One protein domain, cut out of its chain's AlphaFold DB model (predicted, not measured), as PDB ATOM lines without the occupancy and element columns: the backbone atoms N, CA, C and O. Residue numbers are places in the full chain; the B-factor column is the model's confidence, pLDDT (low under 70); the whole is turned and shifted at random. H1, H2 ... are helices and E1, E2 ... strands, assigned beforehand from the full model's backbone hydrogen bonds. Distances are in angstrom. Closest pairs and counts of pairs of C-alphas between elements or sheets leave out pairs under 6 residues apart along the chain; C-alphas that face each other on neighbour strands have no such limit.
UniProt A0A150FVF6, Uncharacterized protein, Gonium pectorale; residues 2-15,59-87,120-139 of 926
ATOM      1  N   LYS A   2     254.267 152.546 183.188       28.20
ATOM      2  CA  LYS A   2     254.337 152.456 181.718       28.20
ATOM      3  C   LYS A   2     254.260 153.879 181.149       28.20
ATOM      4  O   LYS A   2     253.171 154.370 180.891       28.20
ATOM      5  N   TYR A   3     255.403 154.543 180.996       33.59
ATOM      6  CA  TYR A   3     255.485 155.832 180.303       33.59
ATOM      7  C   TYR A   3     255.738 155.573 178.814       33.59
ATOM      8  O   TYR A   3     256.882 155.407 178.404       33.59
ATOM      9  N   LEU A   4     254.662 155.463 178.028       32.59
ATOM     10  CA  LEU A   4     254.710 155.282 176.566       32.59
ATOM     11  C   LEU A   4     253.646 156.113 175.820       32.59
ATOM     12  O   LEU A   4     253.299 155.814 174.684       32.59
ATOM     13  N   GLU A   5     253.174 157.188 176.446       35.66
ATOM     14  CA  GLU A   5     252.371 158.240 175.813       35.66
ATOM     15  C   GLU A   5     253.158 159.550 175.931       35.66
ATOM     16  O   GLU A   5     252.844 160.448 176.706       35.66
ATOM     17  N   ALA A   6     254.316 159.569 175.266       37.47
ATOM     18  CA  ALA A   6     255.314 160.613 175.418       37.47
ATOM     19  C   ALA A   6     255.326 161.518 174.182       37.47
ATOM     20  O   ALA A   6     255.738 161.100 173.099       37.47
ATOM     21  N   ASP A   7     254.922 162.773 174.378       47.06
ATOM     22  CA  ASP A   7     255.042 163.868 173.413       47.06
ATOM     23  C   ASP A   7     256.514 164.308 173.251       47.06
ATOM     24  O   ASP A   7     256.903 165.437 173.553       47.06
ATOM     25  N   VAL A   8     257.373 163.383 172.809       48.06
ATOM     26  CA  VAL A   8     258.812 163.626 172.643       48.06
ATOM     27  C   VAL A   8     259.052 164.472 171.396       48.06
ATOM     28  O   VAL A   8     259.203 163.964 170.286       48.06
ATOM     29  N   PHE A   9     259.120 165.785 171.597       56.03
ATOM     30  CA  PHE A   9     259.813 166.681 170.681       56.03
ATOM     31  C   PHE A   9     261.316 166.407 170.787       56.03
ATOM     32  O   PHE A   9     261.921 166.646 171.833       56.03
ATOM     33  N   THR A  10     261.933 165.905 169.718       62.28
ATOM     34  CA  THR A  10     263.382 165.683 169.694       62.28
ATOM     35  C   THR A  10     264.069 166.939 169.168       62.28
ATOM     36  O   THR A  10     264.078 167.186 167.961       62.28
ATOM     37  N   VAL A  11     264.648 167.741 170.065       64.56
ATOM     38  CA  VAL A  11     265.599 168.791 169.674       64.56
ATOM     39  C   VAL A  11     266.949 168.126 169.431       64.56
ATOM     40  O   VAL A  11     267.578 167.612 170.355       64.56
ATOM     41  N   VAL A  12     267.386 168.108 168.176       61.66
ATOM     42  CA  VAL A  12     268.682 167.562 167.769       61.66
ATOM     43  C   VAL A  12     269.649 168.728 167.593       61.66
ATOM     44  O   VAL A  12     269.723 169.345 166.530       61.66
ATOM     45  N   SER A  13     270.385 169.051 168.655       48.91
ATOM     46  CA  SER A  13     271.494 170.003 168.569       48.91
ATOM     47  C   SER A  13     272.621 169.413 167.713       48.91
ATOM     48  O   SER A  13     272.937 168.223 167.822       48.91
ATOM     49  N   ARG A  14     273.207 170.208 166.811       45.44
ATOM     50  CA  ARG A  14     274.267 169.726 165.911       45.44
ATOM     51  C   ARG A  14     275.582 169.515 166.664       45.44
ATOM     52  O   ARG A  14     276.040 170.384 167.398       45.44
ATOM     53  N   PHE A  15     276.230 168.374 166.421       42.78
ATOM     54  CA  PHE A  15     277.564 168.072 166.948       42.78
ATOM     55  C   PHE A  15     278.601 169.077 166.431       42.78
ATOM     56  O   PHE A  15     279.057 168.969 165.293       42.78
ATOM     57  N   LEU A  59     259.443 176.187 174.479       91.25
ATOM     58  CA  LEU A  59     260.610 175.558 173.866       91.25
ATOM     59  C   LEU A  59     261.547 176.627 173.301       91.25
ATOM     60  O   LEU A  59     261.251 177.244 172.280       91.25
ATOM     61  N   VAL A  60     262.695 176.827 173.943       90.25
ATOM     62  CA  VAL A  60     263.735 177.731 173.439       90.25
ATOM     63  C   VAL A  60     264.602 176.989 172.424       90.25
ATOM     64  O   VAL A  60     265.445 176.187 172.819       90.25
ATOM     65  N   LEU A  61     264.405 177.269 171.136       89.06
ATOM     66  CA  LEU A  61     265.294 176.827 170.062       89.06
ATOM     67  C   LEU A  61     266.493 177.766 169.956       89.06
ATOM     68  O   LEU A  61     266.337 178.991 169.898       89.06
ATOM     69  N   ARG A  62     267.691 177.190 169.887       89.50
ATOM     70  CA  ARG A  62     268.935 177.919 169.623       89.50
ATOM     71  C   ARG A  62     269.278 177.910 168.129       89.50
ATOM     72  O   ARG A  62     268.860 177.003 167.409       89.50
ATOM     73  N   PRO A  63     270.070 178.881 167.645       89.06
ATOM     74  CA  PRO A  63     270.741 178.745 166.353       89.06
ATOM     75  C   PRO A  63     271.510 177.414 166.259       89.06
ATOM     76  O   PRO A  63     272.116 176.974 167.234       89.06
ATOM     77  N   ASP A  64     271.454 176.788 165.080       88.31
ATOM     78  CA  ASP A  64     271.981 175.455 164.732       88.31
ATOM     79  C   ASP A  64     271.283 174.232 165.369       88.31
ATOM     80  O   ASP A  64     271.704 173.091 165.134       88.31
ATOM     81  N   GLU A  65     270.174 174.415 166.092       91.06
ATOM     82  CA  GLU A  65     269.327 173.304 166.546       91.06
ATOM     83  C   GLU A  65     268.309 172.866 165.478       91.06
ATOM     84  O   GLU A  65     267.737 173.670 164.738       91.06
ATOM     85  N   LEU A  66     268.071 171.552 165.398       88.38
ATOM     86  CA  LEU A  66     267.053 170.936 164.546       88.38
ATOM     87  C   LEU A  66     265.861 170.493 165.399       88.38
ATOM     88  O   LEU A  66     265.979 169.562 166.197       88.38
ATOM     89  N   LEU A  67     264.700 171.109 165.197       91.69
ATOM     90  CA  LEU A  67     263.438 170.658 165.781       91.69
ATOM     91  C   LEU A  67     262.838 169.539 164.918       91.69
ATOM     92  O   LEU A  67     262.446 169.773 163.773       91.69
ATOM     93  N   ALA A  68     262.736 168.327 165.471       91.00
ATOM     94  CA  ALA A  68     262.020 167.223 164.841       91.00
ATOM     95  C   ALA A  68     260.548 167.189 165.286       91.00
ATOM     96  O   ALA A  68     260.241 166.918 166.450       91.00
ATOM     97  N   LEU A  69     259.629 167.426 164.347       91.31
ATOM     98  CA  LEU A  69     258.183 167.357 164.564       91.31
ATOM     99  C   LEU A  69     257.633 166.005 164.079       91.31
ATOM    100  O   LEU A  69     257.617 165.766 162.867       91.31
ATOM    101  N   PRO A  70     257.171 165.112 164.975       84.44
ATOM    102  CA  PRO A  70     256.683 163.791 164.589       84.44
ATOM    103  C   PRO A  70     255.358 163.858 163.812       84.44
ATOM    104  O   PRO A  70     254.348 164.382 164.284       84.44
ATOM    105  N   ILE A  71     255.349 163.252 162.624       87.44
ATOM    106  CA  ILE A  71     254.169 163.068 161.774       87.44
ATOM    107  C   ILE A  71     253.633 161.663 162.065       87.44
ATOM    108  O   ILE A  71     254.174 160.663 161.582       87.44
ATOM    109  N   ALA A  72     252.597 161.587 162.905       83.31
ATOM    110  CA  ALA A  72     252.091 160.340 163.483       83.31
ATOM    111  C   ALA A  72     250.632 160.018 163.073       83.31
ATOM    112  O   ALA A  72     249.717 160.157 163.893       83.31
ATOM    113  N   PRO A  73     250.370 159.602 161.817       74.00
ATOM    114  CA  PRO A  73     249.035 159.203 161.376       74.00
ATOM    115  C   PRO A  73     248.475 158.061 162.238       74.00
ATOM    116  O   PRO A  73     249.075 156.992 162.357       74.00
ATOM    117  N   GLY A  74     247.312 158.287 162.857       77.69
ATOM    118  CA  GLY A  74     246.661 157.291 163.717       77.69
ATOM    119  C   GLY A  74     247.499 156.862 164.929       77.69
ATOM    120  O   GLY A  74     247.415 155.707 165.341       77.69
ATOM    121  N   GLY A  75     248.349 157.750 165.460       79.00
ATOM    122  CA  GLY A  75     249.200 157.468 166.625       79.00
ATOM    123  C   GLY A  75     250.457 156.642 166.324       79.00
ATOM    124  O   GLY A  75     251.210 156.326 167.243       79.00
ATOM    125  N   LYS A  76     250.726 156.302 165.056       78.56
ATOM    126  CA  LYS A  76     251.967 155.633 164.632       78.56
ATOM    127  C   LYS A  76     252.862 156.625 163.903       78.56
ATOM    128  O   LYS A  76     252.440 157.200 162.907       78.56
ATOM    129  N   LEU A  77     254.096 156.808 164.375       79.69
ATOM    130  CA  LEU A  77     255.098 157.644 163.708       79.69
ATOM    131  C   LEU A  77     255.371 157.113 162.290       79.69
ATOM    132  O   LEU A  77     255.819 155.978 162.139       79.69
ATOM    133  N   ALA A  78     255.111 157.931 161.269       77.38
ATOM    134  CA  ALA A  78     255.351 157.589 159.862       77.38
ATOM    135  C   ALA A  78     256.473 158.427 159.230       77.38
ATOM    136  O   ALA A  78     257.186 157.941 158.356       77.38
ATOM    137  N   ALA A  79     256.644 159.671 159.681       82.44
ATOM    138  CA  ALA A  79     257.717 160.571 159.266       82.44
ATOM    139  C   ALA A  79     258.010 161.594 160.381       82.44
ATOM    140  O   ALA A  79     257.322 161.626 161.401       82.44
ATOM    141  N   ALA A  80     258.995 162.466 160.176       84.81
ATOM    142  CA  ALA A  80     259.173 163.672 160.977       84.81
ATOM    143  C   ALA A  80     259.570 164.844 160.071       84.81
ATOM    144  O   ALA A  80     260.386 164.670 159.165       84.81
ATOM    145  N   LEU A  81     259.004 166.027 160.316       85.44
ATOM    146  CA  LEU A  81     259.458 167.265 159.683       85.44
ATOM    147  C   LEU A  81     260.646 167.802 160.488       85.44
ATOM    148  O   LEU A  81     260.518 168.030 161.689       85.44
ATOM    149  N   LEU A  82     261.795 167.979 159.834       90.31
ATOM    150  CA  LEU A  82     262.999 168.540 160.447       90.31
ATOM    151  C   LEU A  82     263.091 170.031 160.111       90.31
ATOM    152  O   LEU A  82     263.364 170.390 158.966       90.31
ATOM    153  N   LEU A  83     262.882 170.888 161.108       86.19
ATOM    154  CA  LEU A  83     263.057 172.334 160.990       86.19
ATOM    155  C   LEU A  83     264.408 172.712 161.600       86.19
ATOM    156  O   LEU A  83     264.585 172.642 162.813       86.19
ATOM    157  N   GLY A  84     265.377 173.071 160.760       88.31
ATOM    158  CA  GLY A  84     266.658 173.604 161.224       88.31
ATOM    159  C   GLY A  84     266.547 175.099 161.460       88.31
ATOM    160  O   GLY A  84     266.264 175.828 160.511       88.31
ATOM    161  N   TRP A  85     266.788 175.552 162.690       85.69
ATOM    162  CA  TRP A  85     266.900 176.978 162.968       85.69
ATOM    163  C   TRP A  85     268.300 177.448 162.549       85.69
ATOM    164  O   TRP A  85     269.287 177.016 163.154       85.69
ATOM    165  N   PRO A  86     268.445 178.254 161.482       77.00
ATOM    166  CA  PRO A  86     269.767 178.639 161.012       77.00
ATOM    167  C   PRO A  86     270.454 179.504 162.068       77.00
ATOM    168  O   PRO A  86     269.844 180.436 162.597       77.00
ATOM    169  N   ALA A  87     271.744 179.274 162.327       72.75
ATOM    170  CA  ALA A  87     272.562 180.353 162.861       72.75
ATOM    171  C   ALA A  87     272.449 181.556 161.925       72.75
ATOM    172  O   ALA A  87     272.848 181.483 160.760       72.75
ATOM    173  N   VAL A 120     261.830 181.528 171.190       89.31
ATOM    174  CA  VAL A 120     261.066 180.939 172.290       89.31
ATOM    175  C   VAL A 120     259.692 180.556 171.755       89.31
ATOM    176  O   VAL A 120     258.828 181.419 171.652       89.31
ATOM    177  N   LEU A 121     259.500 179.283 171.405       88.88
ATOM    178  CA  LEU A 121     258.219 178.790 170.902       88.88
ATOM    179  C   LEU A 121     257.238 178.530 172.050       88.88
ATOM    180  O   LEU A 121     257.495 177.715 172.946       88.88
ATOM    181  N   GLY A 122     256.090 179.199 172.002       91.62
ATOM    182  CA  GLY A 122     254.974 178.985 172.918       91.62
ATOM    183  C   GLY A 122     254.270 177.634 172.702       91.62
ATOM    184  O   GLY A 122     254.350 177.042 171.624       91.62
ATOM    185  N   PRO A 123     253.521 177.122 173.698       84.88
ATOM    186  CA  PRO A 123     252.779 175.867 173.552       84.88
ATOM    187  C   PRO A 123     251.670 175.936 172.484       84.88
ATOM    188  O   PRO A 123     251.362 174.919 171.863       84.88
ATOM    189  N   SER A 124     251.107 177.123 172.231       85.00
ATOM    190  CA  SER A 124     250.205 177.403 171.104       85.00
ATOM    191  C   SER A 124     250.916 177.195 169.766       85.00
ATOM    192  O   SER A 124     250.518 176.329 168.987       85.00
ATOM    193  N   GLU A 125     252.021 177.911 169.559       88.50
ATOM    194  CA  GLU A 125     252.849 177.879 168.349       88.50
ATOM    195  C   GLU A 125     253.365 176.464 168.065       88.50
ATOM    196  O   GLU A 125     253.252 175.984 166.944       88.50
ATOM    197  N   LEU A 126     253.836 175.729 169.081       85.31
ATOM    198  CA  LEU A 126     254.228 174.319 168.942       85.31
ATOM    199  C   LEU A 126     253.062 173.422 168.496       85.31
ATOM    200  O   LEU A 126     253.271 172.478 167.729       85.31
ATOM    201  N   SER A 127     251.837 173.699 168.954       85.12
ATOM    202  CA  SER A 127     250.644 172.952 168.539       85.12
ATOM    203  C   SER A 127     250.240 173.264 167.092       85.12
ATOM    204  O   SER A 127     249.817 172.364 166.363       85.12
ATOM    205  N   GLU A 128     250.434 174.502 166.644       85.50
ATOM    206  CA  GLU A 128     250.162 174.954 165.278       85.50
ATOM    207  C   GLU A 128     251.230 174.459 164.304       85.50
ATOM    208  O   GLU A 128     250.894 173.862 163.285       85.50
ATOM    209  N   LEU A 129     252.507 174.569 164.667       85.06
ATOM    210  CA  LEU A 129     253.647 174.022 163.932       85.06
ATOM    211  C   LEU A 129     253.532 172.493 163.784       85.06
ATOM    212  O   LEU A 129     253.830 171.941 162.724       85.06
ATOM    213  N   ARG A 130     253.009 171.800 164.808       83.62
ATOM    214  CA  ARG A 130     252.649 170.372 164.750       83.62
ATOM    215  C   ARG A 130     251.465 170.101 163.812       83.62
ATOM    216  O   ARG A 130     251.549 169.169 163.014       83.62
ATOM    217  N   ARG A 131     250.378 170.883 163.880       81.38
ATOM    218  CA  ARG A 131     249.226 170.765 162.956       81.38
ATOM    219  C   ARG A 131     249.653 171.000 161.505       81.38
ATOM    220  O   ARG A 131     249.260 170.232 160.630       81.38
ATOM    221  N   LEU A 132     250.511 171.991 161.271       83.38
ATOM    222  CA  LEU A 132     251.137 172.283 159.985       83.38
ATOM    223  C   LEU A 132     251.981 171.090 159.516       83.38
ATOM    224  O   LEU A 132     251.730 170.558 158.442       83.38
ATOM    225  N   ALA A 133     252.916 170.597 160.335       82.31
ATOM    226  CA  ALA A 133     253.744 169.437 159.999       82.31
ATOM    227  C   ALA A 133     252.911 168.186 159.663       82.31
ATOM    228  O   ALA A 133     253.252 167.448 158.738       82.31
ATOM    229  N   GLN A 134     251.791 167.967 160.359       81.75
ATOM    230  CA  GLN A 134     250.842 166.900 160.040       81.75
ATOM    231  C   GLN A 134     250.128 167.151 158.703       81.75
ATOM    232  O   GLN A 134     250.125 166.259 157.857       81.75
ATOM    233  N   LEU A 135     249.581 168.349 158.472       80.69
ATOM    234  CA  LEU A 135     248.908 168.729 157.220       80.69
ATOM    235  C   LEU A 135     249.837 168.582 156.000       80.69
ATOM    236  O   LEU A 135     249.448 167.997 154.990       80.69
ATOM    237  N   LEU A 136     251.085 169.040 156.127       79.00
ATOM    238  CA  LEU A 136     252.144 168.864 155.132       79.00
ATOM    239  C   LEU A 136     252.504 167.372 154.963       79.00
ATOM    240  O   LEU A 136     252.612 166.885 153.840       79.00
ATOM    241  N   GLY A 137     252.615 166.612 156.056       77.19
ATOM    242  CA  GLY A 137     252.933 165.179 156.040       77.19
ATOM    243  C   GLY A 137     251.877 164.292 155.369       77.19
ATOM    244  O   GLY A 137     252.224 163.409 154.587       77.19
ATOM    245  N   PHE A 138     250.588 164.555 155.611       67.38
ATOM    246  CA  PHE A 138     249.454 163.941 154.892       67.38
ATOM    247  C   PHE A 138     249.281 164.484 153.458       67.38
ATOM    248  O   PHE A 138     248.540 163.924 152.638       67.38
ATOM    249  N   GLY A 139     249.909 165.623 153.172       61.12
ATOM    250  CA  GLY A 139     249.806 166.341 151.914       61.12
ATOM    251  C   GLY A 139     250.794 165.862 150.857       61.12
ATOM    252  O   GLY A 139     250.369 165.559 149.746       61.12
TER     253      GLY A 139
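AT A GLANCE: This is residues 2 to 15, 59 to 87 and 120 to 139 of the 926 residues of an uncharacterized protein of Gonium pectorale (UniProt A0A150FVF6). A small three-stranded antiparallel sheet, in the order E1, E3, E4, has one helix, H1, lying slantwise over E3 and E4 on one of its faces and the other face bare. The short strand E2 leads into E3, and residues 2 to 9 run in to E1 as a tail. The printed part has 63 residues, with named elements in the order E1, E2, E3, E4, H1; the class is mixed, helices and strands. It is compact, with a radius of gyration of the C-alphas of 12.2 A and spans of 35 by 33 by 24 A.

HOW THE PARTS SIT: The inner strand E3, residues 65 to 71, and the edge strand E4, residues 79 to 84, form an antiparallel hairpin at 157 degrees, with N 67 and O 83 2.8 A apart. Edge strand E1, residues 10 to 13, is antiparallel to E3 at 158 degrees, with N 12 and O 66 2.8 A apart. H1, residues 123 to 139, is on the sheet at a height of 8.5 A, making two layers, helix over sheet. On the local plane it runs only just slantwise to the strands, at 58 degrees to E3. Its closest C-alphas to E3 are those of Gln 134 and Ile 71, 5.4 A apart; to E4, those of Ala 133 and Leu 81, 6.1 A. Every O i to N i+4 pair in H1 is within hydrogen-bond range. E2, residues 59 to 61, pairs with no named strand, but residues 59 to 60 pair antiparallel with residues 120 to 121.

IN THESE COORDINATES: E3 spans 18.9 A, E4 15.9 A, E1 9.3 A and E2 6.2 A. E1 begins at C-alpha 10, (263.382, 165.683, 169.694). H1 spans 23.8 A and ends at C-alpha 139, (249.806, 166.341, 151.914).

THE WHOLE: The C-alphas of Lys 2 and Ala 87 are farthest apart, at 38.3 A. Residues 16 to 58 and 88 to 119 are not printed; the C-alpha gaps are 19.8 A and 14.9 A. Residues 2 to 15 and 138 to 139 have pLDDT under 70.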